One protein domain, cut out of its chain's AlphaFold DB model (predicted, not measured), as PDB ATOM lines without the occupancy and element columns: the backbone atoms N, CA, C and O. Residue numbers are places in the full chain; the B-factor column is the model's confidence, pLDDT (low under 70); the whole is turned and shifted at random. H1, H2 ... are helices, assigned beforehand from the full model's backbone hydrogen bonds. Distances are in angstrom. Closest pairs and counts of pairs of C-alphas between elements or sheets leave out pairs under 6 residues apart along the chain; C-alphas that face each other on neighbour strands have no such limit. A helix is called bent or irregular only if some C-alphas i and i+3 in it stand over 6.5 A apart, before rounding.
ATOM      1  N   PHE A 185     178.220 143.316 188.444       76.81
ATOM      2  CA  PHE A 185     177.009 142.823 189.098       76.81
ATOM      3  C   PHE A 185     176.526 143.722 190.248       76.81
ATOM      4  O   PHE A 185     175.341 144.026 190.302       76.81
ATOM      5  N   ARG A 186     177.422 144.188 191.132       77.31
ATOM      6  CA  ARG A 186     177.067 145.096 192.234       77.31
ATOM      7  C   ARG A 186     176.629 146.456 191.699       77.31
ATOM      8  O   ARG A 186     175.601 146.952 192.120       77.31
ATOM      9  N   ILE A 187     177.334 146.993 190.704       82.81
ATOM     10  CA  ILE A 187     176.955 148.255 190.048       82.81
ATOM     11  C   ILE A 187     175.553 148.137 189.425       82.81
ATOM     12  O   ILE A 187     174.706 148.990 189.656       82.81
ATOM     13  N   VAL A 188     175.279 147.069 188.667       87.44
ATOM     14  CA  VAL A 188     173.955 146.808 188.069       87.44
ATOM     15  C   VAL A 188     172.877 146.614 189.143       87.44
ATOM     16  O   VAL A 188     171.777 147.135 188.989       87.44
ATOM     17  N   TRP A 189     173.193 145.922 190.238       86.25
ATOM     18  CA  TRP A 189     172.308 145.758 191.392       86.25
ATOM     19  C   TRP A 189     171.969 147.102 192.057       86.25
ATOM     20  O   TRP A 189     170.795 147.407 192.256       86.25
ATOM     21  N   ASP A 190     172.970 147.953 192.287       86.81
ATOM     22  CA  ASP A 190     172.789 149.294 192.847       86.81
ATOM     23  C   ASP A 190     171.951 150.192 191.903       86.81
ATOM     24  O   ASP A 190     171.112 150.957 192.374       86.81
ATOM     25  N   TRP A 191     172.084 150.065 190.571       91.44
ATOM     26  CA  TRP A 191     171.209 150.750 189.596       91.44
ATOM     27  C   TRP A 191     169.756 150.249 189.623       91.44
ATOM     28  O   TRP A 191     168.826 151.047 189.475       91.44
ATOM     29  N   ILE A 192     169.544 148.943 189.814       88.81
ATOM     30  CA  ILE A 192     168.206 148.353 189.970       88.81
ATOM     31  C   ILE A 192     167.549 148.904 191.242       88.81
ATOM     32  O   ILE A 192     166.423 149.400 191.183       88.81
ATOM     33  N   LEU A 193     168.269 148.913 192.365       88.50
ATOM     34  CA  LEU A 193     167.782 149.475 193.627       88.50
ATOM     35  C   LEU A 193     167.524 150.974 193.545       88.50
ATOM     36  O   LEU A 193     166.475 151.428 193.987       88.50
ATOM     37  N   LEU A 194     168.423 151.743 192.926       89.56
ATOM     38  CA  LEU A 194     168.214 153.172 192.692       89.56
ATOM     39  C   LEU A 194     166.911 153.422 191.922       89.56
ATOM     40  O   LEU A 194     166.155 154.326 192.275       89.56
ATOM     41  N   THR A 195     166.620 152.596 190.914       90.00
ATOM     42  CA  THR A 195     165.383 152.678 190.123       90.00
ATOM     43  C   THR A 195     164.145 152.354 190.967       90.00
ATOM     44  O   THR A 195     163.151 153.076 190.899       90.00
ATOM     45  N   PHE A 196     164.205 151.317 191.809       86.81
ATOM     46  CA  PHE A 196     163.114 150.947 192.716       86.81
ATOM     47  C   PHE A 196     162.862 151.990 193.818       86.81
ATOM     48  O   PHE A 196     161.718 152.384 194.046       86.81
ATOM     49  N   THR A 197     163.912 152.511 194.452       87.62
ATOM     50  CA  THR A 197     163.808 153.581 195.458       87.62
ATOM     51  C   THR A 197     163.281 154.877 194.840       87.62
ATOM     52  O   THR A 197     162.439 155.548 195.436       87.62
ATOM     53  N   PHE A 198     163.705 155.212 193.615       90.25
ATOM     54  CA  PHE A 198     163.162 156.346 192.862       90.25
ATOM     55  C   PHE A 198     161.669 156.157 192.553       90.25
ATOM     56  O   PHE A 198     160.886 157.088 192.742       90.25
ATOM     57  N   TYR A 199     161.246 154.954 192.152       88.56
ATOM     58  CA  TYR A 199     159.829 154.629 191.957       88.56
ATOM     59  C   TYR A 199     159.005 154.881 193.233       88.56
ATOM     60  O   TYR A 199     158.003 155.594 193.165       88.56
ATOM     61  N   ILE A 200     159.455 154.395 194.401       86.31
ATOM     62  CA  ILE A 200     158.792 154.667 195.692       86.31
ATOM     63  C   ILE A 200     158.720 156.180 195.953       86.31
ATOM     64  O   ILE A 200     157.648 156.703 196.257       86.31
ATOM     65  N   ALA A 201     159.838 156.897 195.796       87.00
ATOM     66  CA  ALA A 201     159.938 158.323 196.110       87.00
ATOM     67  C   ALA A 201     158.941 159.201 195.328       87.00
ATOM     68  O   ALA A 201     158.480 160.213 195.856       87.00
ATOM     69  N   PHE A 202     158.572 158.812 194.103       88.88
ATOM     70  CA  PHE A 202     157.540 159.494 193.314       88.88
ATOM     71  C   PHE A 202     156.128 158.957 193.570       88.88
ATOM     72  O   PHE A 202     155.178 159.741 193.651       88.88
ATOM     73  N   MET A 203     155.964 157.640 193.719       83.62
ATOM     74  CA  MET A 203     154.641 157.027 193.860       83.62
ATOM     75  C   MET A 203     154.005 157.263 195.232       83.62
ATOM     76  O   MET A 203     152.800 157.486 195.305       83.62
ATOM     77  N   VAL A 204     154.787 157.294 196.316       83.19
ATOM     78  CA  VAL A 204     154.272 157.558 197.672       83.19
ATOM     79  C   VAL A 204     153.532 158.902 197.772       83.19
ATOM     80  O   VAL A 204     152.344 158.883 198.106       83.19
ATOM     81  N   PRO A 205     154.131 160.069 197.450       84.88
ATOM     82  CA  PRO A 205     153.414 161.345 197.523       84.88
ATOM     83  C   PRO A 205     152.249 161.429 196.526       84.88
ATOM     84  O   PRO A 205     151.226 162.043 196.837       84.88
ATOM     85  N   TYR A 206     152.352 160.776 195.363       85.19
ATOM     86  CA  TYR A 206     151.247 160.661 194.407       85.19
ATOM     87  C   TYR A 206     150.046 159.907 195.008       85.19
ATOM     88  O   TYR A 206     148.918 160.398 194.952       85.19
ATOM     89  N   TYR A 207     150.267 158.765 195.666       79.19
ATOM     90  CA  TYR A 207     149.196 158.022 196.334       79.19
ATOM     91  C   TYR A 207     148.640 158.749 197.566       79.19
ATOM     92  O   TYR A 207     147.427 158.745 197.759       79.19
ATOM     93  N   VAL A 208     149.468 159.441 198.354       80.44
ATOM     94  CA  VAL A 208     148.991 160.243 199.500       80.44
ATOM     95  C   VAL A 208     148.057 161.378 199.053       80.44
ATOM     96  O   VAL A 208     147.065 161.668 199.724       80.44
ATOM     97  N   THR A 209     148.340 162.008 197.911       82.00
ATOM     98  CA  THR A 209     147.571 163.161 197.412       82.00
ATOM     99  C   THR A 209     146.360 162.770 196.557       82.00
ATOM    100  O   THR A 209     145.294 163.370 196.705       82.00
ATOM    101  N   PHE A 210     146.473 161.747 195.702       79.88
ATOM    102  CA  PHE A 210     145.424 161.357 194.746       79.88
ATOM    103  C   PHE A 210     144.744 160.010 195.049       79.88
ATOM    104  O   PHE A 210     143.649 159.750 194.542       79.88
ATOM    105  N   GLY A 211     145.320 159.176 195.920       70.38
ATOM    106  CA  GLY A 211     144.842 157.822 196.233       70.38
ATOM    107  C   GLY A 211     143.467 157.741 196.899       70.38
ATOM    108  O   GLY A 211     142.917 156.658 197.016       70.38
ATOM    109  N   ARG A 212     142.849 158.869 197.275       65.06
ATOM    110  CA  ARG A 212     141.445 158.900 197.727       65.06
ATOM    111  C   ARG A 212     140.430 158.781 196.578       65.06
ATOM    112  O   ARG A 212     139.255 158.544 196.837       65.06
ATOM    113  N   ARG A 213     140.859 158.975 195.320       63.50
ATOM    114  CA  ARG A 213     140.026 158.810 194.106       63.50
ATOM    115  C   ARG A 213     140.262 157.480 193.385       63.50
ATOM    116  O   ARG A 213     139.405 157.045 192.624       63.50
ATOM    117  N   MET A 214     141.416 156.853 193.608       63.00
ATOM    118  CA  MET A 214     141.750 155.521 193.104       63.00
ATOM    119  C   MET A 214     141.351 154.516 194.188       63.00
ATOM    120  O   MET A 214     141.806 154.656 195.316       63.00
ATOM    121  N   GLY A 215     140.487 153.539 193.900       60.41
ATOM    122  CA  GLY A 215     139.990 152.623 194.936       60.41
ATOM    123  C   GLY A 215     141.129 151.964 195.727       60.41
ATOM    124  O   GLY A 215     142.007 151.346 195.129       60.41
ATOM    125  N   LEU A 216     141.091 152.077 197.062       59.31
ATOM    126  CA  LEU A 216     142.159 151.651 197.991       59.31
ATOM    127  C   LEU A 216     142.572 150.169 197.861       59.31
ATOM    128  O   LEU A 216     143.639 149.787 198.329       59.31
ATOM    129  N   ASN A 217     141.750 149.357 197.192       64.94
ATOM    130  CA  ASN A 217     141.909 147.914 197.051       64.94
ATOM    131  C   ASN A 217     142.413 147.485 195.653       64.94
ATOM    132  O   ASN A 217     142.151 146.350 195.251       64.94
ATOM    133  N   ASP A 218     143.099 148.343 194.880       77.56
ATOM    134  CA  ASP A 218     143.738 147.885 193.632       77.56
ATOM    135  C   ASP A 218     144.865 146.888 193.949       77.56
ATOM    136  O   ASP A 218     145.986 147.259 194.308       77.56
ATOM    137  N   THR A 219     144.568 145.598 193.781       79.06
ATOM    138  CA  THR A 219     145.476 144.477 194.055       79.06
ATOM    139  C   THR A 219     146.808 144.615 193.315       79.06
ATOM    140  O   THR A 219     147.840 144.186 193.823       79.06
ATOM    141  N   ARG A 220     146.823 145.269 192.146       81.12
ATOM    142  CA  ARG A 220     148.050 145.555 191.388       81.12
ATOM    143  C   ARG A 220     149.004 146.485 192.140       81.12
ATOM    144  O   ARG A 220     150.204 146.250 192.072       81.12
ATOM    145  N   LYS A 221     148.499 147.501 192.856       79.88
ATOM    146  CA  LYS A 221     149.336 148.377 193.698       79.88
ATOM    147  C   LYS A 221     150.007 147.544 194.787       79.88
ATOM    148  O   LYS A 221     151.225 147.560 194.890       79.88
ATOM    149  N   LEU A 222     149.215 146.758 195.521       80.62
ATOM    150  CA  LEU A 222     149.705 145.906 196.611       80.62
ATOM    151  C   LEU A 222     150.763 144.899 196.134       80.62
ATOM    152  O   LEU A 222     151.762 144.700 196.814       80.62
ATOM    153  N   ILE A 223     150.583 144.302 194.949       85.25
ATOM    154  CA  ILE A 223     151.580 143.399 194.350       85.25
ATOM    155  C   ILE A 223     152.881 144.143 194.029       85.25
ATOM    156  O   ILE A 223     153.954 143.611 194.303       85.25
ATOM    157  N   VAL A 224     152.816 145.348 193.452       84.94
ATOM    158  CA  VAL A 224     154.030 146.115 193.132       84.94
ATOM    159  C   VAL A 224     154.744 146.550 194.408       84.94
ATOM    160  O   VAL A 224     155.937 146.289 194.526       84.94
ATOM    161  N   ASP A 225     154.032 147.125 195.377       82.69
ATOM    162  CA  ASP A 225     154.614 147.576 196.646       82.69
ATOM    163  C   ASP A 225     155.284 146.403 197.397       82.69
ATOM    164  O   ASP A 225     156.437 146.523 197.812       82.69
ATOM    165  N   LEU A 226     154.637 145.227 197.446       86.00
ATOM    166  CA  LEU A 226     155.203 143.988 198.001       86.00
ATOM    167  C   LEU A 226     156.466 143.523 197.258       86.00
ATOM    168  O   LEU A 226     157.428 143.078 197.884       86.00
ATOM    169  N   VAL A 227     156.486 143.600 195.923       87.75
ATOM    170  CA  VAL A 227     157.673 143.238 195.134       87.75
ATOM    171  C   VAL A 227     158.840 144.165 195.469       87.75
ATOM    172  O   VAL A 227     159.954 143.677 195.661       87.75
ATOM    173  N   VAL A 228     158.606 145.477 195.589       86.12
ATOM    174  CA  VAL A 228     159.673 146.424 195.945       86.12
ATOM    175  C   VAL A 228     160.177 146.200 197.378       86.12
ATOM    176  O   VAL A 228     161.388 146.215 197.598       86.12
ATOM    177  N   GLU A 229     159.286 145.907 198.327       86.31
ATOM    178  CA  GLU A 229     159.652 145.538 199.702       86.31
ATOM    179  C   GLU A 229     160.555 144.290 199.734       86.31
ATOM    180  O   GLU A 229     161.617 144.293 200.362       86.31
ATOM    181  N   VAL A 230     160.212 143.249 198.966       88.12
ATOM    182  CA  VAL A 230     161.046 142.044 198.829       88.12
ATOM    183  C   VAL A 230     162.419 142.366 198.222       88.12
ATOM    184  O   VAL A 230     163.421 141.823 198.689       88.12
ATOM    185  N   PHE A 231     162.515 143.268 197.239       87.75
ATOM    186  CA  PHE A 231     163.811 143.702 196.696       87.75
ATOM    187  C   PHE A 231     164.679 144.443 197.728       87.75
ATOM    188  O   PHE A 231     165.888 144.212 197.761       87.75
ATOM    189  N   LEU A 232     164.088 145.262 198.606       84.88
ATOM    190  CA  LEU A 232     164.805 145.929 199.705       84.88
ATOM    191  C   LEU A 232     165.309 144.926 200.757       84.88
ATOM    192  O   LEU A 232     166.458 145.006 201.190       84.88
ATOM    193  N   ILE A 233     164.500 143.921 201.112       86.19
ATOM    194  CA  ILE A 233     164.924 142.827 202.005       86.19
ATOM    195  C   ILE A 233     166.076 142.025 201.374       86.19
ATOM    196  O   ILE A 233     167.049 141.690 202.057       86.19
ATOM    197  N   ILE A 234     166.006 141.745 200.067       87.00
ATOM    198  CA  ILE A 234     167.090 141.070 199.344       87.00
ATOM    199  C   ILE A 234     168.355 141.937 199.329       87.00
ATOM    200  O   ILE A 234     169.433 141.379 199.518       87.00
ATOM    201  N   ASP A 235     168.270 143.267 199.187       84.69
ATOM    202  CA  ASP A 235     169.466 144.113 199.298       84.69
ATOM    203  C   ASP A 235     170.106 144.035 200.682       84.69
ATOM    204  O   ASP A 235     171.311 143.840 200.776       84.69
ATOM    205  N   ILE A 236     169.321 144.068 201.761       84.19
ATOM    206  CA  ILE A 236     169.846 143.877 203.121       84.19
ATOM    207  C   ILE A 236     170.590 142.532 203.228       84.19
ATOM    208  O   ILE A 236     171.710 142.470 203.746       84.19
ATOM    209  N   MET A 237     170.023 141.451 202.681       82.31
ATOM    210  CA  MET A 237     170.683 140.139 202.634       82.31
ATOM    211  C   MET A 237     171.956 140.137 201.768       82.31
ATOM    212  O   MET A 237     172.954 139.510 202.138       82.31
ATOM    213  N   VAL A 238     171.958 140.847 200.638       78.44
ATOM    214  CA  VAL A 238     173.123 141.012 199.756       78.44
ATOM    215  C   VAL A 238     174.194 141.878 200.421       78.44
ATOM    216  O   VAL A 238     175.367 141.527 200.334       78.44
ATOM    217  N   ASN A 239     173.843 142.929 201.161       76.81
ATOM    218  CA  ASN A 239     174.764 143.746 201.955       76.81
ATOM    219  C   ASN A 239     175.445 142.896 203.035       76.81
ATOM    220  O   ASN A 239     176.671 142.924 203.150       76.81
ATOM    221  N   PHE A 240     174.708 142.021 203.730       67.75
ATOM    222  CA  PHE A 240     175.326 141.039 204.626       67.75
ATOM    223  C   PHE A 240     176.268 140.067 203.894       67.75
ATOM    224  O   PHE A 240     177.380 139.826 204.369       67.75
ATOM    225  N   ASN A 241     175.877 139.536 202.733       65.94
ATOM    226  CA  ASN A 241     176.654 138.525 202.001       65.94
ATOM    227  C   ASN A 241     177.868 139.103 201.231       65.94
ATOM    228  O   ASN A 241     178.844 138.399 200.977       65.94
ATOM    229  N   THR A 242     177.831 140.392 200.877       59.12
ATOM    230  CA  THR A 242     178.891 141.110 200.143       59.12
ATOM    231  C   THR A 242     179.896 141.835 201.041       59.12
ATOM    232  O   THR A 242     180.845 142.420 200.519       59.12
ATOM    233  N   THR A 243     179.785 141.729 202.376       56.31
ATOM    234  CA  THR A 243     180.882 142.098 203.298       56.31
ATOM    235  C   THR A 243     182.072 141.139 203.125       56.31
ATOM    236  O   THR A 243     182.244 140.142 203.829       56.31
ATOM    237  N   TYR A 244     182.870 141.415 202.091       49.84
ATOM    238  CA  TYR A 244     183.801 140.454 201.518       49.84
ATOM    239  C   TYR A 244     185.128 140.309 202.292       49.84
ATOM    240  O   TYR A 244     185.499 141.101 203.155       49.84
ATOM    241  N   VAL A 245     185.822 139.209 201.998       47.66
ATOM    242  CA  VAL A 245     186.906 138.603 202.772       47.66
ATOM    243  C   VAL A 245     188.212 139.410 202.754       47.66
ATOM    244  O   VAL A 245     188.652 139.916 201.726       47.66
ATOM    245  N   ASN A 246     188.868 139.424 203.920       46.41
ATOM    246  CA  ASN A 246     190.218 139.933 204.181       46.41
ATOM    247  C   ASN A 246     191.257 139.494 203.124       46.41
ATOM    248  O   ASN A 246     191.479 138.300 202.915       46.41
ATOM    249  N   ASN A 254     186.699 137.393 212.980       54.59
ATOM    250  CA  ASN A 254     185.289 137.641 213.282       54.59
ATOM    251  C   ASN A 254     184.592 138.426 212.154       54.59
ATOM    252  O   ASN A 254     184.269 139.603 212.309       54.59
ATOM    253  N   ARG A 255     184.193 137.729 211.073       55.41
ATOM    254  CA  ARG A 255     183.128 138.229 210.167       55.41
ATOM    255  C   ARG A 255     181.884 138.653 210.971       55.41
ATOM    256  O   ARG A 255     181.246 139.653 210.667       55.41
ATOM    257  N   ARG A 256     181.617 137.936 212.073       57.81
ATOM    258  CA  ARG A 256     180.579 138.248 213.063       57.81
ATOM    259  C   ARG A 256     180.757 139.602 213.760       57.81
ATOM    260  O   ARG A 256     179.750 140.248 213.980       57.81
ATOM    261  N   GLN A 257     181.966 140.066 214.090       60.62
ATOM    262  CA  GLN A 257     182.135 141.370 214.763       60.62
ATOM    263  C   GLN A 257     181.830 142.530 213.815       60.62
ATOM    264  O   GLN A 257     181.169 143.481 214.222       60.62
ATOM    265  N   LEU A 258     182.241 142.427 212.546       63.12
ATOM    266  CA  LEU A 258     181.902 143.430 211.536       63.12
ATOM    267  C   LEU A 258     180.394 143.430 211.237       63.12
ATOM    268  O   LEU A 258     179.784 144.494 211.212       63.12
ATOM    269  N   ALA A 259     179.776 142.249 211.122       66.75
ATOM    270  CA  ALA A 259     178.324 142.123 210.994       66.75
ATOM    271  C   ALA A 259     177.576 142.678 212.222       66.75
ATOM    272  O   ALA A 259     176.611 143.409 212.055       66.75
ATOM    273  N   ILE A 260     178.038 142.413 213.450       66.12
ATOM    274  CA  ILE A 260     177.463 142.980 214.684       66.12
ATOM    275  C   ILE A 260     177.587 144.510 214.693       66.12
ATOM    276  O   ILE A 260     176.649 145.191 215.096       66.12
ATOM    277  N   HIS A 261     178.704 145.071 214.218       69.69
ATOM    278  CA  HIS A 261     178.863 146.521 214.094       69.69
ATOM    279  C   HIS A 261     177.906 147.116 213.047       69.69
ATOM    280  O   HIS A 261     177.249 148.115 213.327       69.69
ATOM    281  N   TYR A 262     177.748 146.463 211.889       70.25
ATOM    282  CA  TYR A 262     176.766 146.848 210.867       70.25
ATOM    283  C   TYR A 262     175.327 146.785 211.404       70.25
ATOM    284  O   TYR A 262     174.570 147.746 211.260       70.25
ATOM    285  N   ILE A 263     174.978 145.701 212.110       69.00
ATOM    286  CA  ILE A 263     173.673 145.505 212.761       69.00
ATOM    287  C   ILE A 263     173.374 146.619 213.778       69.00
ATOM    288  O   ILE A 263     172.230 147.038 213.923       69.00
ATOM    289  N   ARG A 264     174.404 147.137 214.460       66.19
ATOM    290  CA  ARG A 264     174.263 148.173 215.494       66.19
ATOM    291  C   ARG A 264     174.186 149.608 214.961       66.19
ATOM    292  O   ARG A 264     173.885 150.503 215.747       66.19
ATOM    293  N   SER A 265     174.495 149.850 213.685       67.06
ATOM    294  CA  SER A 265     174.625 151.217 213.146       67.06
ATOM    295  C   SER A 265     173.887 151.465 211.833       67.06
ATOM    296  O   SER A 265     173.271 152.516 211.706       67.06
ATOM    297  N   TRP A 266     173.923 150.528 210.884       76.12
ATOM    298  CA  TRP A 266     173.365 150.719 209.536       76.12
ATOM    299  C   TRP A 266     172.100 149.895 209.298       76.12
ATOM    300  O   TRP A 266     171.110 150.433 208.818       76.12
ATOM    301  N   PHE A 267     172.063 148.649 209.777       78.75
ATOM    302  CA  PHE A 267     170.889 147.776 209.651       78.75
ATOM    303  C   PHE A 267     169.593 148.390 210.195       78.75
ATOM    304  O   PHE A 267     168.537 148.139 209.638       78.75
ATOM    305  N   LEU A 268     169.645 149.193 211.266       78.00
ATOM    306  CA  LEU A 268     168.455 149.884 211.781       78.00
ATOM    307  C   LEU A 268     167.870 150.867 210.757       78.00
ATOM    308  O   LEU A 268     166.657 150.993 210.669       78.00
ATOM    309  N   ILE A 269     168.720 151.543 209.986       81.88
ATOM    310  CA  ILE A 269     168.310 152.501 208.955       81.88
ATOM    311  C   ILE A 269     167.780 151.734 207.739       81.88
ATOM    312  O   ILE A 269     166.684 152.029 207.268       81.88
ATOM    313  N   ASP A 270     168.500 150.698 207.302       81.25
ATOM    314  CA  ASP A 270     168.095 149.857 206.172       81.25
ATOM    315  C   ASP A 270     166.773 149.118 206.461       81.25
ATOM    316  O   ASP A 270     165.879 149.084 205.622       81.25
ATOM    317  N   ALA A 271     166.604 148.570 207.669       78.50
ATOM    318  CA  ALA A 271     165.391 147.867 208.083       78.50
ATOM    319  C   ALA A 271     164.193 148.809 208.269       78.50
ATOM    320  O   ALA A 271     163.072 148.417 207.958       78.50
ATOM    321  N   LEU A 272     164.409 150.051 208.728       79.38
ATOM    322  CA  LEU A 272     163.362 151.080 208.735       79.38
ATOM    323  C   LEU A 272     162.959 151.482 207.307       79.38
ATOM    324  O   LEU A 272     161.779 151.718 207.063       79.38
ATOM    325  N   ALA A 273     163.912 151.532 206.369       80.25
ATOM    326  CA  ALA A 273     163.648 151.798 204.953       80.25
ATOM    327  C   ALA A 273     162.963 150.621 204.230       80.25
ATOM    328  O   ALA A 273     162.232 150.843 203.270       80.25
ATOM    329  N   ALA A 274     163.166 149.389 204.705       80.75
ATOM    330  CA  ALA A 274     162.509 148.181 204.209       80.75
ATOM    331  C   ALA A 274     161.143 147.891 204.863       80.75
ATOM    332  O   ALA A 274     160.543 146.864 204.556       80.75
ATOM    333  N   MET A 275     160.636 148.746 205.764       79.62
ATOM    334  CA  MET A 275     159.275 148.575 206.285       79.62
ATOM    335  C   MET A 275     158.221 148.892 205.212       79.62
ATOM    336  O   MET A 275     158.428 149.819 204.422       79.62
ATOM    337  N   PRO A 276     157.060 148.205 205.223       77.38
ATOM    338  CA  PRO A 276     155.985 148.459 204.273       77.38
ATOM    339  C   PRO A 276     155.604 149.938 204.229       77.38
ATOM    340  O   PRO A 276     155.416 150.574 205.273       77.38
TER     341      PRO A 276
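This is residues 185 to 246 and 254 to 276 of the 339 residues of the protein "Potassium voltage-gated channel subfamily H member 8" of Fasciola hepatica (UniProt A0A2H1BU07). A long, slanted helical hairpin, H1 and H2, makes most of the length, and two short helices, H3 and H4, follow one another back beside H2, with H4 packed on it. The two long helices cross at a slant and meet over a short stretch, and residues 208 to 215 stick out at the turn between them. The printed part has 85 residues with four named helices in the order H1, H2, H3, H4 and no named strand; its class is all helix. The whole is loose, with a radius of gyration of the C-alphas of 16.0 A, and its outline is a rod spanning 54 by 26 by 18 A.

H1, residues 185 to 210, and H2, residues 219 to 242, form a helical hairpin and run opposite ways at a shallow tilt of 35.0 degrees, only just short of steep. They touch with residues 193 to 196 of H1 and 228 to 235 of H2 alone, and their closest C-alphas, those of Phe 196 and Val 228, are 6.5 A apart. H3, residues 255 to 265, is close to H2 but not clearly touching, the closest C-alphas being those of Phe 240 and Ala 259 at 7.1 A. These two run opposite ways at a steep tilt of 48 degrees. H4, residues 267 to 273, touches residues 232 to 236 of H2, and the closest C-alphas, those of Ile 236 and Asp 270, are 6.9 A apart. H2 and H4 run opposite ways at a shallow tilt of 17 degrees. H3 and H4 meet only through their link and are near each other, with 7 pairs of C-alphas within 10 A. H1 is apart from H3 and from H4. Every O i to N i+4 pair is within hydrogen-bond range in H2, H3 and H4, and 21 of 22 are in H1.

H1 begins at C-alpha 185, (177.009, 142.823, 189.098), and is 37.1 A long from first to last C-alpha. It is neither bent nor irregular, but only just: C-alphas 202 and 205 are 6.2 A apart. H2 begins at C-alpha 219, (145.476, 144.477, 194.055), and is 34.1 A long. H3 is 15.8 A long, and H4 is 9.5 A long and ends at C-alpha 273, (163.648, 151.798, 204.953).

The two C-alphas farthest apart, those of Arg 213 and Asn 246, are 54.6 A apart. Residues 208 to 215, of which 208 to 210 belong to H1, stand free; the body without them spans 48 by 26 by 19 A. Residues 247 to 253 are not printed, and C-alphas 246 and 254 are 10.6 A apart across this cut, which lies in the link from H2 to H3. Of the links printed whole, H1 to H2 is short and H3 to H4 is tight. The mean pLDDT of the printed part is 76.9, and it is under 70 at residues 212 to 217, 240 to 246, 254 to 261 and 263 to 265.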